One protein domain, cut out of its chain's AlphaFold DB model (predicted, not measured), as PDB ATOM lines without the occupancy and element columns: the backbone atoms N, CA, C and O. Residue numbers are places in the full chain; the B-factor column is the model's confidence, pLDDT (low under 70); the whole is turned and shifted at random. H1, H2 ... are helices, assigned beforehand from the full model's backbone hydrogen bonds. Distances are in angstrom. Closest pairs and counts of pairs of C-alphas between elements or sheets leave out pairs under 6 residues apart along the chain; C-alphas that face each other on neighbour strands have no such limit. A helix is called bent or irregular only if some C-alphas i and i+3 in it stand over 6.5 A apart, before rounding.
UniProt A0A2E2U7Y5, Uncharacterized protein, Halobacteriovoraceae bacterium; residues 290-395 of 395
ATOM      1  N   ARG A 290     179.446 114.793 156.419       88.69
ATOM      2  CA  ARG A 290     178.310 115.609 155.985       88.69
ATOM      3  C   ARG A 290     178.602 117.107 156.078       88.69
ATOM      4  O   ARG A 290     178.229 117.839 155.165       88.69
ATOM      5  N   LEU A 291     179.244 117.564 157.152       85.88
ATOM      6  CA  LEU A 291     179.625 118.967 157.327       85.88
ATOM      7  C   LEU A 291     180.653 119.396 156.275       85.88
ATOM      8  O   LEU A 291     180.440 120.410 155.610       85.88
ATOM      9  N   GLU A 292     181.695 118.597 156.040       88.06
ATOM     10  CA  GLU A 292     182.702 118.923 155.022       88.06
ATOM     11  C   GLU A 292     182.102 118.958 153.616       88.06
ATOM     12  O   GLU A 292     182.351 119.890 152.852       88.06
ATOM     13  N   LEU A 293     181.235 117.996 153.279       91.19
ATOM     14  CA  LEU A 293     180.514 117.993 152.006       91.19
ATOM     15  C   LEU A 293     179.603 119.222 151.849       91.19
ATOM     16  O   LEU A 293     179.483 119.753 150.745       91.19
ATOM     17  N   GLN A 294     178.965 119.694 152.928       88.25
ATOM     18  CA  GLN A 294     178.157 120.920 152.900       88.25
ATOM     19  C   GLN A 294     179.014 122.155 152.643       88.25
ATOM     20  O   GLN A 294     178.640 122.998 151.829       88.25
ATOM     21  N   GLU A 295     180.155 122.269 153.317       86.00
ATOM     22  CA  GLU A 295     181.038 123.423 153.171       86.00
ATOM     23  C   GLU A 295     181.726 123.449 151.803       86.00
ATOM     24  O   GLU A 295     181.733 124.490 151.146       86.00
ATOM     25  N   LEU A 296     182.223 122.306 151.325       89.38
ATOM     26  CA  LEU A 296     182.791 122.168 149.982       89.38
ATOM     27  C   LEU A 296     181.741 122.437 148.896       89.38
ATOM     28  O   LEU A 296     181.999 123.191 147.956       89.38
ATOM     29  N   GLY A 297     180.523 121.911 149.064       88.12
ATOM     30  CA  GLY A 297     179.393 122.217 148.186       88.12
ATOM     31  C   GLY A 297     179.026 123.705 148.201       88.12
ATOM     32  O   GLY A 297     178.748 124.280 147.151       88.12
ATOM     33  N   GLY A 298     179.089 124.360 149.364       86.44
ATOM     34  CA  GLY A 298     178.875 125.802 149.510       86.44
ATOM     35  C   GLY A 298     179.929 126.638 148.780       86.44
ATOM     36  O   GLY A 298     179.580 127.575 148.056       86.44
ATOM     37  N   ILE A 299     181.208 126.262 148.892       85.69
ATOM     38  CA  ILE A 299     182.304 126.879 148.128       85.69
ATOM     39  C   ILE A 299     182.052 126.693 146.629       85.69
ATOM     40  O   ILE A 299     182.095 127.664 145.870       85.69
ATOM     41  N   LYS A 300     181.709 125.478 146.196       86.94
ATOM     42  CA  LYS A 300     181.458 125.180 144.785       86.94
ATOM     43  C   LYS A 300     180.246 125.925 144.212       86.94
ATOM     44  O   LYS A 300     180.292 126.425 143.087       86.94
ATOM     45  N   MET A 301     179.192 126.084 145.006       87.75
ATOM     46  CA  MET A 301     178.036 126.903 144.646       87.75
ATOM     47  C   MET A 301     178.410 128.386 144.516       87.75
ATOM     48  O   MET A 301     177.931 129.058 143.604       87.75
ATOM     49  N   SER A 302     179.283 128.898 145.391       83.44
ATOM     50  CA  SER A 302     179.704 130.307 145.371       83.44
ATOM     51  C   SER A 302     180.453 130.702 144.092       83.44
ATOM     52  O   SER A 302     180.359 131.846 143.653       83.44
ATOM     53  N   ILE A 303     181.126 129.740 143.452       84.00
ATOM     54  CA  ILE A 303     181.808 129.918 142.162       84.00
ATOM     55  C   ILE A 303     180.914 129.581 140.954       84.00
ATOM     56  O   ILE A 303     181.381 129.588 139.818       84.00
ATOM     57  N   GLY A 304     179.625 129.295 141.179       80.69
ATOM     58  CA  GLY A 304     178.630 129.051 140.130       80.69
ATOM     59  C   GLY A 304     178.715 127.679 139.456       80.69
ATOM     60  O   GLY A 304     178.194 127.518 138.352       80.69
ATOM     61  N   ALA A 305     179.370 126.701 140.083       84.88
ATOM     62  CA  ALA A 305     179.523 125.357 139.536       84.88
ATOM     63  C   ALA A 305     178.409 124.397 139.997       84.88
ATOM     64  O   ALA A 305     177.674 124.673 140.945       84.88
ATOM     65  N   ASP A 306     178.278 123.260 139.303       86.50
ATOM     66  CA  ASP A 306     177.306 122.220 139.653       86.50
ATOM     67  C   ASP A 306     177.640 121.567 141.006       86.50
ATOM     68  O   ASP A 306     178.796 121.267 141.304       86.50
ATOM     69  N   VAL A 307     176.599 121.336 141.810       89.38
ATOM     70  CA  VAL A 307     176.658 120.757 143.164       89.38
ATOM     71  C   VAL A 307     175.806 119.490 143.297       89.38
ATOM     72  O   VAL A 307     175.514 119.032 144.407       89.38
ATOM     73  N   SER A 308     175.378 118.915 142.168       89.69
ATOM     74  CA  SER A 308     174.546 117.710 142.119       89.69
ATOM     75  C   SER A 308     175.180 116.525 142.862       89.69
ATOM     76  O   SER A 308     174.519 115.898 143.691       89.69
ATOM     77  N   VAL A 309     176.479 116.289 142.652       89.88
ATOM     78  CA  VAL A 309     177.237 115.194 143.283       89.88
ATOM     79  C   VAL A 309     177.306 115.359 144.809       89.88
ATOM     80  O   VAL A 309     177.057 114.407 145.548       89.88
ATOM     81  N   TYR A 310     177.527 116.586 145.298       91.94
ATOM     82  CA  TYR A 310     177.498 116.899 146.734       91.94
ATOM     83  C   TYR A 310     176.116 116.639 147.328       91.94
ATOM     84  O   TYR A 310     175.991 116.001 148.367       91.94
ATOM     85  N   SER A 311     175.059 117.089 146.650       88.50
ATOM     86  CA  SER A 311     173.677 116.910 147.114       88.50
ATOM     87  C   SER A 311     173.292 115.430 147.218       88.50
ATOM     88  O   SER A 311     172.596 115.030 148.158       88.50
ATOM     89  N   GLN A 312     173.772 114.604 146.284       90.06
ATOM     90  CA  GLN A 312     173.588 113.156 146.314       90.06
ATOM     91  C   GLN A 312     174.299 112.527 147.520       90.06
ATOM     92  O   GLN A 312     173.652 111.831 148.305       90.06
ATOM     93  N   LEU A 313     175.586 112.824 147.724       91.38
ATOM     94  CA  LEU A 313     176.349 112.309 148.866       91.38
ATOM     95  C   LEU A 313     175.798 112.788 150.211       91.38
ATOM     96  O   LEU A 313     175.708 112.004 151.152       91.38
ATOM     97  N   LEU A 314     175.351 114.042 150.306       91.44
ATOM     98  CA  LEU A 314     174.698 114.581 151.502       91.44
ATOM     99  C   LEU A 314     173.391 113.857 151.828       91.44
ATOM    100  O   LEU A 314     173.085 113.613 152.995       91.44
ATOM    101  N   THR A 315     172.623 113.492 150.804       90.81
ATOM    102  CA  THR A 315     171.378 112.741 150.988       90.81
ATOM    103  C   THR A 315     171.664 111.324 151.482       90.81
ATOM    104  O   THR A 315     171.037 110.875 152.442       90.81
ATOM    105  N   ILE A 316     172.623 110.630 150.862       88.44
ATOM    106  CA  ILE A 316     172.960 109.239 151.197       88.44
ATOM    107  C   ILE A 316     173.642 109.156 152.570       88.44
ATOM    108  O   ILE A 316     173.244 108.340 153.399       88.44
ATOM    109  N   SER A 317     174.581 110.055 152.875       88.38
ATOM    110  CA  SER A 317     175.222 110.135 154.199       88.38
ATOM    111  C   SER A 317     174.216 110.426 155.315       88.38
ATOM    112  O   SER A 317     174.276 109.798 156.370       88.38
ATOM    113  N   ALA A 318     173.228 111.302 155.090       84.38
ATOM    114  CA  ALA A 318     172.164 111.555 156.064       84.38
ATOM    115  C   ALA A 318     171.277 110.320 156.303       84.38
ATOM    116  O   ALA A 318     170.881 110.054 157.441       84.38
ATOM    117  N   GLN A 319     170.978 109.551 155.250       85.81
ATOM    118  CA  GLN A 319     170.235 108.293 155.368       85.81
ATOM    119  C   GLN A 319     171.032 107.251 156.155       85.81
ATOM    120  O   GLN A 319     170.494 106.662 157.097       85.81
ATOM    121  N   LEU A 320     172.313 107.074 155.821       84.12
ATOM    122  CA  LEU A 320     173.213 106.170 156.527       84.12
ATOM    123  C   LEU A 320     173.340 106.569 158.004       84.12
ATOM    124  O   LEU A 320     173.135 105.732 158.883       84.12
ATOM    125  N   LYS A 321     173.548 107.854 158.303       82.94
ATOM    126  CA  LYS A 321     173.608 108.358 159.681       82.94
ATOM    127  C   LYS A 321     172.333 108.040 160.461       82.94
ATOM    128  O   LYS A 321     172.402 107.464 161.542       82.94
ATOM    129  N   ALA A 322     171.157 108.338 159.904       81.06
ATOM    130  CA  ALA A 322     169.881 108.041 160.561       81.06
ATOM    131  C   ALA A 322     169.701 106.535 160.851       81.06
ATOM    132  O   ALA A 322     169.073 106.145 161.842       81.06
ATOM    133  N   LYS A 323     170.263 105.663 160.007       77.62
ATOM    134  CA  LYS A 323     170.264 104.206 160.205       77.62
ATOM    135  C   LYS A 323     171.245 103.752 161.276       77.62
ATOM    136  O   LYS A 323     170.874 102.920 162.110       77.62
ATOM    137  N   VAL A 324     172.447 104.319 161.292       74.88
ATOM    138  CA  VAL A 324     173.437 104.097 162.351       74.88
ATOM    139  C   VAL A 324     172.865 104.543 163.700       74.88
ATOM    140  O   VAL A 324     172.907 103.766 164.651       74.88
ATOM    141  N   ASP A 325     172.219 105.709 163.764       72.44
ATOM    142  CA  ASP A 325     171.609 106.255 164.985       72.44
ATOM    143  C   ASP A 325     170.436 105.403 165.499       72.44
ATOM    144  O   ASP A 325     170.272 105.197 166.701       72.44
ATOM    145  N   SER A 326     169.594 104.896 164.593       71.12
ATOM    146  CA  SER A 326     168.377 104.151 164.960       71.12
ATOM    147  C   SER A 326     168.616 102.674 165.286       71.12
ATOM    148  O   SER A 326     167.784 102.032 165.939       71.12
ATOM    149  N   SER A 327     169.739 102.103 164.855       62.62
ATOM    150  CA  SER A 327     170.060 100.702 165.127       62.62
ATOM    151  C   SER A 327     170.427 100.536 166.605       62.62
ATOM    152  O   SER A 327     171.167 101.343 167.137       62.62
ATOM    153  N   ARG A 328     169.957  99.506 167.322       49.16
ATOM    154  CA  ARG A 328     170.404  99.196 168.708       49.16
ATOM    155  C   ARG A 328     171.550  98.172 168.770       49.16
ATOM    156  O   ARG A 328     172.063  97.911 169.847       49.16
ATOM    157  N   SER A 329     171.932  97.591 167.633       43.03
ATOM    158  CA  SER A 329     172.752  96.374 167.529       43.03
ATOM    159  C   SER A 329     174.069  96.555 166.749       43.03
ATOM    160  O   SER A 329     174.535  95.596 166.145       43.03
ATOM    161  N   GLY A 330     174.641  97.765 166.732       47.88
ATOM    162  CA  GLY A 330     175.919  98.056 166.063       47.88
ATOM    163  C   GLY A 330     175.856  98.160 164.530       47.88
ATOM    164  O   GLY A 330     174.794  97.983 163.922       47.88
ATOM    165  N   ASP A 331     177.014  98.453 163.931       45.59
ATOM    166  CA  ASP A 331     177.219  98.792 162.509       45.59
ATOM    167  C   ASP A 331     176.770  97.695 161.521       45.59
ATOM    168  O   ASP A 331     176.390  97.987 160.388       45.59
ATOM    169  N   MET A 332     176.656  96.438 161.971       46.56
ATOM    170  CA  MET A 332     176.214  95.290 161.160       46.56
ATOM    171  C   MET A 332     174.835  95.446 160.495       46.56
ATOM    172  O   MET A 332     174.562  94.786 159.495       46.56
ATOM    173  N   ARG A 333     173.927  96.273 161.034       55.28
ATOM    174  CA  ARG A 333     172.617  96.531 160.395       55.28
ATOM    175  C   ARG A 333     172.619  97.701 159.418       55.28
ATOM    176  O   ARG A 333     171.689  97.778 158.625       55.28
ATOM    177  N   ALA A 334     173.635  98.558 159.467       61.00
ATOM    178  CA  ALA A 334     173.835  99.637 158.507       61.00
ATOM    179  C   ALA A 334     174.633  99.172 157.278       61.00
ATOM    180  O   ALA A 334     174.854  99.958 156.370       61.00
ATOM    181  N   GLN A 335     175.050  97.900 157.226       64.31
ATOM    182  CA  GLN A 335     175.935  97.362 156.191       64.31
ATOM    183  C   GLN A 335     175.414  97.590 154.764       64.31
ATOM    184  O   GLN A 335     176.196  97.895 153.873       64.31
ATOM    185  N   ARG A 336     174.096  97.495 154.538       68.69
ATOM    186  CA  ARG A 336     173.508  97.786 153.223       68.69
ATOM    187  C   ARG A 336     173.649  99.265 152.863       68.69
ATOM    188  O   ARG A 336     174.078  99.578 151.764       68.69
ATOM    189  N   GLU A 337     173.314 100.153 153.788       77.75
ATOM    190  CA  GLU A 337     173.432 101.596 153.593       77.75
ATOM    191  C   GLU A 337     174.898 102.070 153.540       77.75
ATOM    192  O   GLU A 337     175.184 103.081 152.905       77.75
ATOM    193  N   ILE A 338     175.833 101.328 154.150       78.62
ATOM    194  CA  ILE A 338     177.281 101.522 153.978       78.62
ATOM    195  C   ILE A 338     177.669 101.217 152.530       78.62
ATOM    196  O   ILE A 338     178.400 102.004 151.945       78.62
ATOM    197  N   PHE A 339     177.148 100.141 151.926       81.81
ATOM    198  CA  PHE A 339     177.389  99.854 150.507       81.81
ATOM    199  C   PHE A 339     176.741 100.886 149.574       81.81
ATOM    200  O   PHE A 339     177.377 101.297 148.613       81.81
ATOM    201  N   ASP A 340     175.536 101.377 149.879       85.12
ATOM    202  CA  ASP A 340     174.916 102.457 149.094       85.12
ATOM    203  C   ASP A 340     175.758 103.753 149.157       85.12
ATOM    204  O   ASP A 340     175.879 104.485 148.172       85.12
ATOM    205  N   PHE A 341     176.360 104.041 150.318       89.81
ATOM    206  CA  PHE A 341     177.291 105.157 150.477       89.81
ATOM    207  C   PHE A 341     178.632 104.905 149.778       89.81
ATOM    208  O   PHE A 341     179.141 105.809 149.119       89.81
ATOM    209  N   LEU A 342     179.160 103.681 149.856       88.56
ATOM    210  CA  LEU A 342     180.362 103.243 149.147       88.56
ATOM    211  C   LEU A 342     180.206 103.394 147.634       88.56
ATOM    212  O   LEU A 342     181.081 103.963 146.996       88.56
ATOM    213  N   ASP A 343     179.085 102.956 147.062       90.75
ATOM    214  CA  ASP A 343     178.812 103.071 145.626       90.75
ATOM    215  C   ASP A 343     178.736 104.539 145.180       90.75
ATOM    216  O   ASP A 343     179.197 104.900 144.095       90.75
ATOM    217  N   ALA A 344     178.169 105.411 146.019       91.88
ATOM    218  CA  ALA A 344     178.123 106.843 145.746       91.88
ATOM    219  C   ALA A 344     179.509 107.496 145.854       91.88
ATOM    220  O   ALA A 344     179.859 108.324 145.007       91.88
ATOM    221  N   TRP A 345     180.301 107.109 146.857       93.81
ATOM    222  CA  TRP A 345     181.675 107.571 147.042       93.81
ATOM    223  C   TRP A 345     182.585 107.082 145.907       93.81
ATOM    224  O   TRP A 345     183.268 107.868 145.268       93.81
ATOM    225  N   ASN A 346     182.543 105.809 145.540       94.38
ATOM    226  CA  ASN A 346     183.362 105.258 144.454       94.38
ATOM    227  C   ASN A 346     182.800 105.598 143.060       94.38
ATOM    228  O   ASN A 346     183.305 105.133 142.038       94.38
ATOM    229  N   SER A 347     181.735 106.404 142.974       94.69
ATOM    230  CA  SER A 347     181.189 106.812 141.685       94.69
ATOM    231  C   SER A 347     182.210 107.646 140.908       94.69
ATOM    232  O   SER A 347     182.841 108.557 141.445       94.69
ATOM    233  N   SER A 348     182.328 107.400 139.602       93.25
ATOM    234  CA  SER A 348     183.279 108.128 138.749       93.25
ATOM    235  C   SER A 348     183.060 109.644 138.766       93.25
ATOM    236  O   SER A 348     183.998 110.409 138.570       93.25
ATOM    237  N   ALA A 349     181.816 110.083 138.988       92.31
ATOM    238  CA  ALA A 349     181.475 111.494 139.112       92.31
ATOM    239  C   ALA A 349     182.055 112.114 140.393       92.31
ATOM    240  O   ALA A 349     182.624 113.200 140.325       92.31
ATOM    241  N   TRP A 350     181.951 111.427 141.538       94.06
ATOM    242  CA  TRP A 350     182.579 111.895 142.774       94.06
ATOM    243  C   TRP A 350     184.095 111.786 142.727       94.06
ATOM    244  O   TRP A 350     184.763 112.733 143.109       94.06
ATOM    245  N   GLN A 351     184.652 110.695 142.207       94.38
ATOM    246  CA  GLN A 351     186.106 110.534 142.140       94.38
ATOM    247  C   GLN A 351     186.769 111.621 141.273       94.38
ATOM    248  O   GLN A 351     187.796 112.175 141.654       94.38
ATOM    249  N   ALA A 352     186.140 112.025 140.161       91.19
ATOM    250  CA  ALA A 352     186.606 113.164 139.361       91.19
ATOM    251  C   ALA A 352     186.493 114.512 140.105       91.19
ATOM    252  O   ALA A 352     187.341 115.396 139.955       91.19
ATOM    253  N   GLU A 353     185.444 114.678 140.912       91.62
ATOM    254  CA  GLU A 353     185.274 115.855 141.762       91.62
ATOM    255  C   GLU A 353     186.340 115.911 142.861       91.62
ATOM    256  O   GLU A 353     186.970 116.947 143.063       91.62
ATOM    257  N   LEU A 354     186.569 114.791 143.538       91.31
ATOM    258  CA  LEU A 354     187.534 114.650 144.615       91.31
ATOM    259  C   LEU A 354     188.958 114.929 144.124       91.31
ATOM    260  O   LEU A 354     189.686 115.667 144.780       91.31
ATOM    261  N   ASP A 355     189.322 114.442 142.935       89.81
ATOM    262  CA  ASP A 355     190.604 114.762 142.294       89.81
ATOM    263  C   ASP A 355     190.759 116.272 142.031       89.81
ATOM    264  O   ASP A 355     191.814 116.862 142.277       89.81
ATOM    265  N   THR A 356     189.675 116.940 141.624       89.19
ATOM    266  CA  THR A 356     189.661 118.402 141.444       89.19
ATOM    267  C   THR A 356     189.847 119.142 142.773       89.19
ATOM    268  O   THR A 356     190.506 120.181 142.817       89.19
ATOM    269  N   LEU A 357     189.272 118.625 143.861       89.00
ATOM    270  CA  LEU A 357     189.383 119.209 145.197       89.00
ATOM    271  C   LEU A 357     190.778 119.029 145.806       89.00
ATOM    272  O   LEU A 357     191.319 119.974 146.383       89.00
ATOM    273  N   VAL A 358     191.374 117.843 145.662       87.44
ATOM    274  CA  VAL A 358     192.752 117.562 146.102       87.44
ATOM    275  C   VAL A 358     193.737 118.466 145.360       87.44
ATOM    276  O   VAL A 358     194.636 119.049 145.969       87.44
ATOM    277  N   ASN A 359     193.507 118.671 144.063       85.81
ATOM    278  CA  ASN A 359     194.329 119.515 143.198       85.81
ATOM    279  C   ASN A 359     193.783 120.948 143.049       85.81
ATOM    280  O   ASN A 359     193.992 121.596 142.018       85.81
ATOM    281  N   ALA A 360     193.076 121.455 144.064       82.62
ATOM    282  CA  ALA A 360     192.445 122.768 144.013       82.62
ATOM    283  C   ALA A 360     193.446 123.890 143.675       82.62
ATOM    284  O   ALA A 360     194.536 123.994 144.248       82.62
ATOM    285  N   GLY A 361     193.039 124.770 142.755       79.81
ATOM    286  CA  GLY A 361     193.836 125.918 142.325       79.81
ATOM    287  C   GLY A 361     194.142 126.900 143.468       79.81
ATOM    288  O   GLY A 361     193.417 126.939 144.467       79.81
ATOM    289  N   PRO A 362     195.192 127.733 143.324       78.81
ATOM    290  CA  PRO A 362     195.713 128.580 144.402       78.81
ATOM    291  C   PRO A 362     194.664 129.520 145.013       78.81
ATOM    292  O   PRO A 362     194.720 129.781 146.212       78.81
ATOM    293  N   ASP A 363     193.684 129.961 144.224       73.50
ATOM    294  CA  ASP A 363     192.662 130.928 144.642       73.50
ATOM    295  C   ASP A 363     191.697 130.386 145.709       73.50
ATOM    296  O   ASP A 363     191.186 131.144 146.530       73.50
ATOM    297  N   VAL A 364     191.450 129.071 145.724       78.62
ATOM    298  CA  VAL A 364     190.524 128.421 146.671       78.62
ATOM    299  C   VAL A 364     191.209 127.386 147.559       78.62
ATOM    300  O   VAL A 364     190.599 126.888 148.504       78.62
ATOM    301  N   ARG A 365     192.492 127.094 147.311       81.00
ATOM    302  CA  ARG A 365     193.273 126.068 148.016       81.00
ATOM    303  C   ARG A 365     193.211 126.209 149.535       81.00
ATOM    304  O   ARG A 365     192.948 125.236 150.226       81.00
ATOM    305  N   ASN A 366     193.364 127.424 150.059       76.12
ATOM    306  CA  ASN A 366     193.357 127.657 151.509       76.12
ATOM    307  C   ASN A 366     191.991 127.394 152.167       76.12
ATOM    308  O   ASN A 366     191.938 127.139 153.364       76.12
ATOM    309  N   LEU A 367     190.900 127.450 151.397       79.19
ATOM    310  CA  LEU A 367     189.547 127.159 151.876       79.19
ATOM    311  C   LEU A 367     189.177 125.686 151.678       79.19
ATOM    312  O   LEU A 367     188.436 125.128 152.484       79.19
ATOM    313  N   VAL A 368     189.677 125.070 150.604       83.19
ATOM    314  CA  VAL A 368     189.336 123.705 150.189       83.19
ATOM    315  C   VAL A 368     190.221 122.669 150.876       83.19
ATOM    316  O   VAL A 368     189.697 121.720 151.449       83.19
ATOM    317  N   THR A 369     191.546 122.847 150.874       83.12
ATOM    318  CA  THR A 369     192.496 121.832 151.356       83.12
ATOM    319  C   THR A 369     192.223 121.373 152.792       83.12
ATOM    320  O   THR A 369     192.150 120.164 152.988       83.12
ATOM    321  N   PRO A 370     191.999 122.255 153.788       76.12
ATOM    322  CA  PRO A 370     191.730 121.797 155.154       76.12
ATOM    323  C   PRO A 370     190.473 120.917 155.255       76.12
ATOM    324  O   PRO A 370     190.472 119.904 155.949       76.12
ATOM    325  N   LYS A 371     189.431 121.260 154.489       84.25
ATOM    326  CA  LYS A 371     188.149 120.539 154.451       84.25
ATOM    327  C   LYS A 371     188.281 119.186 153.773       84.25
ATOM    328  O   LYS A 371     187.736 118.195 154.246       84.25
ATOM    329  N   VAL A 372     189.051 119.129 152.686       87.31
ATOM    330  CA  VAL A 372     189.374 117.876 151.992       87.31
ATOM    331  C   VAL A 372     190.184 116.956 152.897       87.31
ATOM    332  O   VAL A 372     189.857 115.779 152.989       87.31
ATOM    333  N   VAL A 373     191.180 117.476 153.619       83.62
ATOM    334  CA  VAL A 373     191.964 116.682 154.581       83.62
ATOM    335  C   VAL A 373     191.061 116.103 155.670       83.62
ATOM    336  O   VAL A 373     191.107 114.903 155.927       83.62
ATOM    337  N   MET A 374     190.192 116.925 156.269       80.94
ATOM    338  CA  MET A 374     189.250 116.467 157.293       80.94
ATOM    339  C   MET A 374     188.259 115.428 156.746       80.94
ATOM    340  O   MET A 374     187.999 114.422 157.408       80.94
ATOM    341  N   LEU A 375     187.757 115.632 155.524       88.00
ATOM    342  CA  LEU A 375     186.877 114.692 154.834       88.00
ATOM    343  C   LEU A 375     187.569 113.344 154.595       88.00
ATOM    344  O   LEU A 375     187.005 112.308 154.936       88.00
ATOM    345  N   LEU A 376     188.790 113.348 154.054       89.44
ATOM    346  CA  LEU A 376     189.544 112.127 153.757       89.44
ATOM    347  C   LEU A 376     189.901 111.362 155.033       89.44
ATOM    348  O   LEU A 376     189.624 110.171 155.119       89.44
ATOM    349  N   GLN A 377     190.392 112.039 156.072       83.25
ATOM    350  CA  GLN A 377     190.699 111.395 157.354       83.25
ATOM    351  C   GLN A 377     189.453 110.808 158.044       83.25
ATOM    352  O   GLN A 377     189.540 109.786 158.738       83.25
ATOM    353  N   ALA A 378     188.285 111.443 157.879       83.25
ATOM    354  CA  ALA A 378     187.017 110.896 158.352       83.25
ATOM    355  C   ALA A 378     186.598 109.659 157.541       83.25
ATOM    356  O   ALA A 378     186.137 108.679 158.121       83.25
ATOM    357  N   MET A 379     186.807 109.664 156.225       87.50
ATOM    358  CA  MET A 379     186.521 108.508 155.374       87.50
ATOM    359  C   MET A 379     187.456 107.329 155.648       87.50
ATOM    360  O   MET A 379     186.963 106.218 155.797       87.50
ATOM    361  N   GLU A 380     188.758 107.557 155.837       83.88
ATOM    362  CA  GLU A 380     189.702 106.515 156.281       83.88
ATOM    363  C   GLU A 380     189.295 105.924 157.634       83.88
ATOM    364  O   GLU A 380     189.352 104.720 157.863       83.88
ATOM    365  N   SER A 381     188.865 106.779 158.564       77.44
ATOM    366  CA  SER A 381     188.385 106.326 159.870       77.44
ATOM    367  C   SER A 381     187.087 105.522 159.757       77.44
ATOM    368  O   SER A 381     186.844 104.647 160.582       77.44
ATOM    369  N   LEU A 382     186.242 105.820 158.768       78.12
ATOM    370  CA  LEU A 382     185.032 105.054 158.491       78.12
ATOM    371  C   LEU A 382     185.369 103.714 157.820       78.12
ATOM    372  O   LEU A 382     184.761 102.706 158.174       78.12
ATOM    373  N   GLU A 383     186.346 103.684 156.911       78.25
ATOM    374  CA  GLU A 383     186.908 102.461 156.326       78.25
ATOM    375  C   GLU A 383     187.440 101.527 157.418       78.25
ATOM    376  O   GLU A 383     186.985 100.391 157.499       78.25
ATOM    377  N   ASP A 384     188.278 102.024 158.334       70.25
ATOM    378  CA  ASP A 384     188.837 101.234 159.444       70.25
ATOM    379  C   ASP A 384     187.765 100.618 160.367       70.25
ATOM    380  O   ASP A 384     187.984  99.565 160.967       70.25
ATOM    381  N   LEU A 385     186.606 101.273 160.516       69.00
ATOM    382  CA  LEU A 385     185.500 100.775 161.346       69.00
ATOM    383  C   LEU A 385     184.582  99.796 160.610       69.00
ATOM    384  O   LEU A 385     183.920  98.976 161.250       69.00
ATOM    385  N   THR A 386     184.482  99.914 159.288       70.88
ATOM    386  CA  THR A 386     183.488  99.188 158.482       70.88
ATOM    387  C   THR A 386     184.092  98.120 157.577       70.88
ATOM    388  O   THR A 386     183.337  97.318 157.024       70.88
ATOM    389  N   ASP A 387     185.419  98.109 157.423       67.12
ATOM    390  CA  ASP A 387     186.171  97.349 156.419       67.12
ATOM    391  C   ASP A 387     185.632  97.561 154.982       67.12
ATOM    392  O   ASP A 387     185.738  96.688 154.115       67.12
ATOM    393  N   ALA A 388     184.991  98.708 154.723       71.00
ATOM    394  CA  ALA A 388     184.437  99.052 153.418       71.00
ATOM    395  C   ALA A 388     185.525  99.687 152.543       71.00
ATOM    396  O   ALA A 388     186.072 100.717 152.913       71.00
ATOM    397  N   GLY A 389     185.820  99.092 151.382       81.06
ATOM    398  CA  GLY A 389     186.914  99.519 150.496       81.06
ATOM    399  C   GLY A 389     186.631 100.816 149.732       81.06
ATOM    400  O   GLY A 389     186.385 100.777 148.521       81.06
ATOM    401  N   PHE A 390     186.621 101.946 150.438       86.31
ATOM    402  CA  PHE A 390     186.455 103.275 149.858       86.31
ATOM    403  C   PHE A 390     187.661 103.631 148.977       86.31
ATOM    404  O   PHE A 390     188.813 103.462 149.362       86.31
ATOM    405  N   GLU A 391     187.407 104.155 147.779       89.31
ATOM    406  CA  GLU A 391     188.463 104.702 146.928       89.31
ATOM    407  C   GLU A 391     188.863 106.081 147.460       89.31
ATOM    408  O   GLU A 391     188.108 107.056 147.357       89.31
ATOM    409  N   LEU A 392     190.046 106.142 148.069       86.31
ATOM    410  CA  LEU A 392     190.652 107.364 148.580       86.31
ATOM    411  C   LEU A 392     191.846 107.757 147.696       86.31
ATOM    412  O   LEU A 392     192.594 106.874 147.261       86.31
ATOM    413  N   PRO A 393     192.045 109.056 147.406       79.75
ATOM    414  CA  PRO A 393     193.230 109.524 146.701       79.75
ATOM    415  C   PRO A 393     194.469 109.090 147.488       79.75
ATOM    416  O   PRO A 393     194.590 109.420 148.665       79.75
ATOM    417  N   MET A 394     195.357 108.316 146.862       54.34
ATOM    418  CA  MET A 394     196.632 107.954 147.486       54.34
ATOM    419  C   MET A 394     197.480 109.220 147.660       54.34
ATOM    420  O   MET A 394     197.561 110.012 146.719       54.34
ATOM    421  N   GLU A 395     198.076 109.386 148.848       46.19
ATOM    422  CA  GLU A 395     199.042 110.457 149.157       46.19
ATOM    423  C   GLU A 395     200.171 110.583 148.123       46.19
ATOM    424  O   GLU A 395     200.716 109.537 147.682       46.19
TER     425      GLU A 395
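This is residues 290 to 395 of the 395 residues of an uncharacterized protein of Halobacteriovoraceae bacterium (UniProt A0A2E2U7Y5). This is an elongated helical bundle in which H1, H2 and H3 fold back and forth and the longest helix, H5, runs alongside H1. H1 packs between H2 and H5 and H3 packs on H2, while the shorter H4 stands at a steep tilt to H5 and, coming closest at Leu 357, packs on residues 368 to 372 of H5 alone, and a tail of residues 387 to 395 folds back after H5. The printed part has 106 residues with five named helices, H1 to H5 in chain order, and no named strand: all helix. It is compact, with a radius of gyration of the C-alphas of 14.1 A, and spans 46 by 27 by 22 A.

H5, residues 362 to 386, has a kink of 45 degrees near residue 369, and it is irregular, C-alphas 363 and 366 being 7.6 A apart. With residues 368 to 375 alone it touches H1, residues 290 to 302, opposite ways at a shallow tilt of 25 degrees; the closest C-alphas, of Glu 292 and Lys 371, are 5.7 A apart. H2, residues 308 to 326, forms a helical hairpin with H1, at 18 degrees, the closest C-alphas being those of Gly 297 and Tyr 310, 5.8 A. H2 and H3, residues 335 to 345, form another, with C-alphas of Leu 320 and Glu 337 closest at 5.4 A. H4, residues 348 to 358, touches H5 at a steep tilt of 56 degrees, with C-alphas of Leu 357 and Val 368 closest at 6.7 A. H3 and H5 are near each other; H2 and H5 are apart. Every O i to N i+4 pair is within hydrogen-bond range in H1, H2, H3 and H4, and 17 of 21 are in H5.

H5 is 34.8 A long from first to last C-alpha, H2 27.3 A, H1 18.2 A, H4 15.3 A and H3 14.9 A. C-alpha 290 of H1 is at (178.310, 115.609, 155.985) and C-alpha 386 of H5 at (183.488, 99.188, 158.482).

The two C-alphas farthest apart, of Ser 329 and Asp 363, are 46.0 A apart. The printed part has no cut and no long link. The pLDDT is under 70 at residues 327 to 336, 385, 387 and 394 to 395.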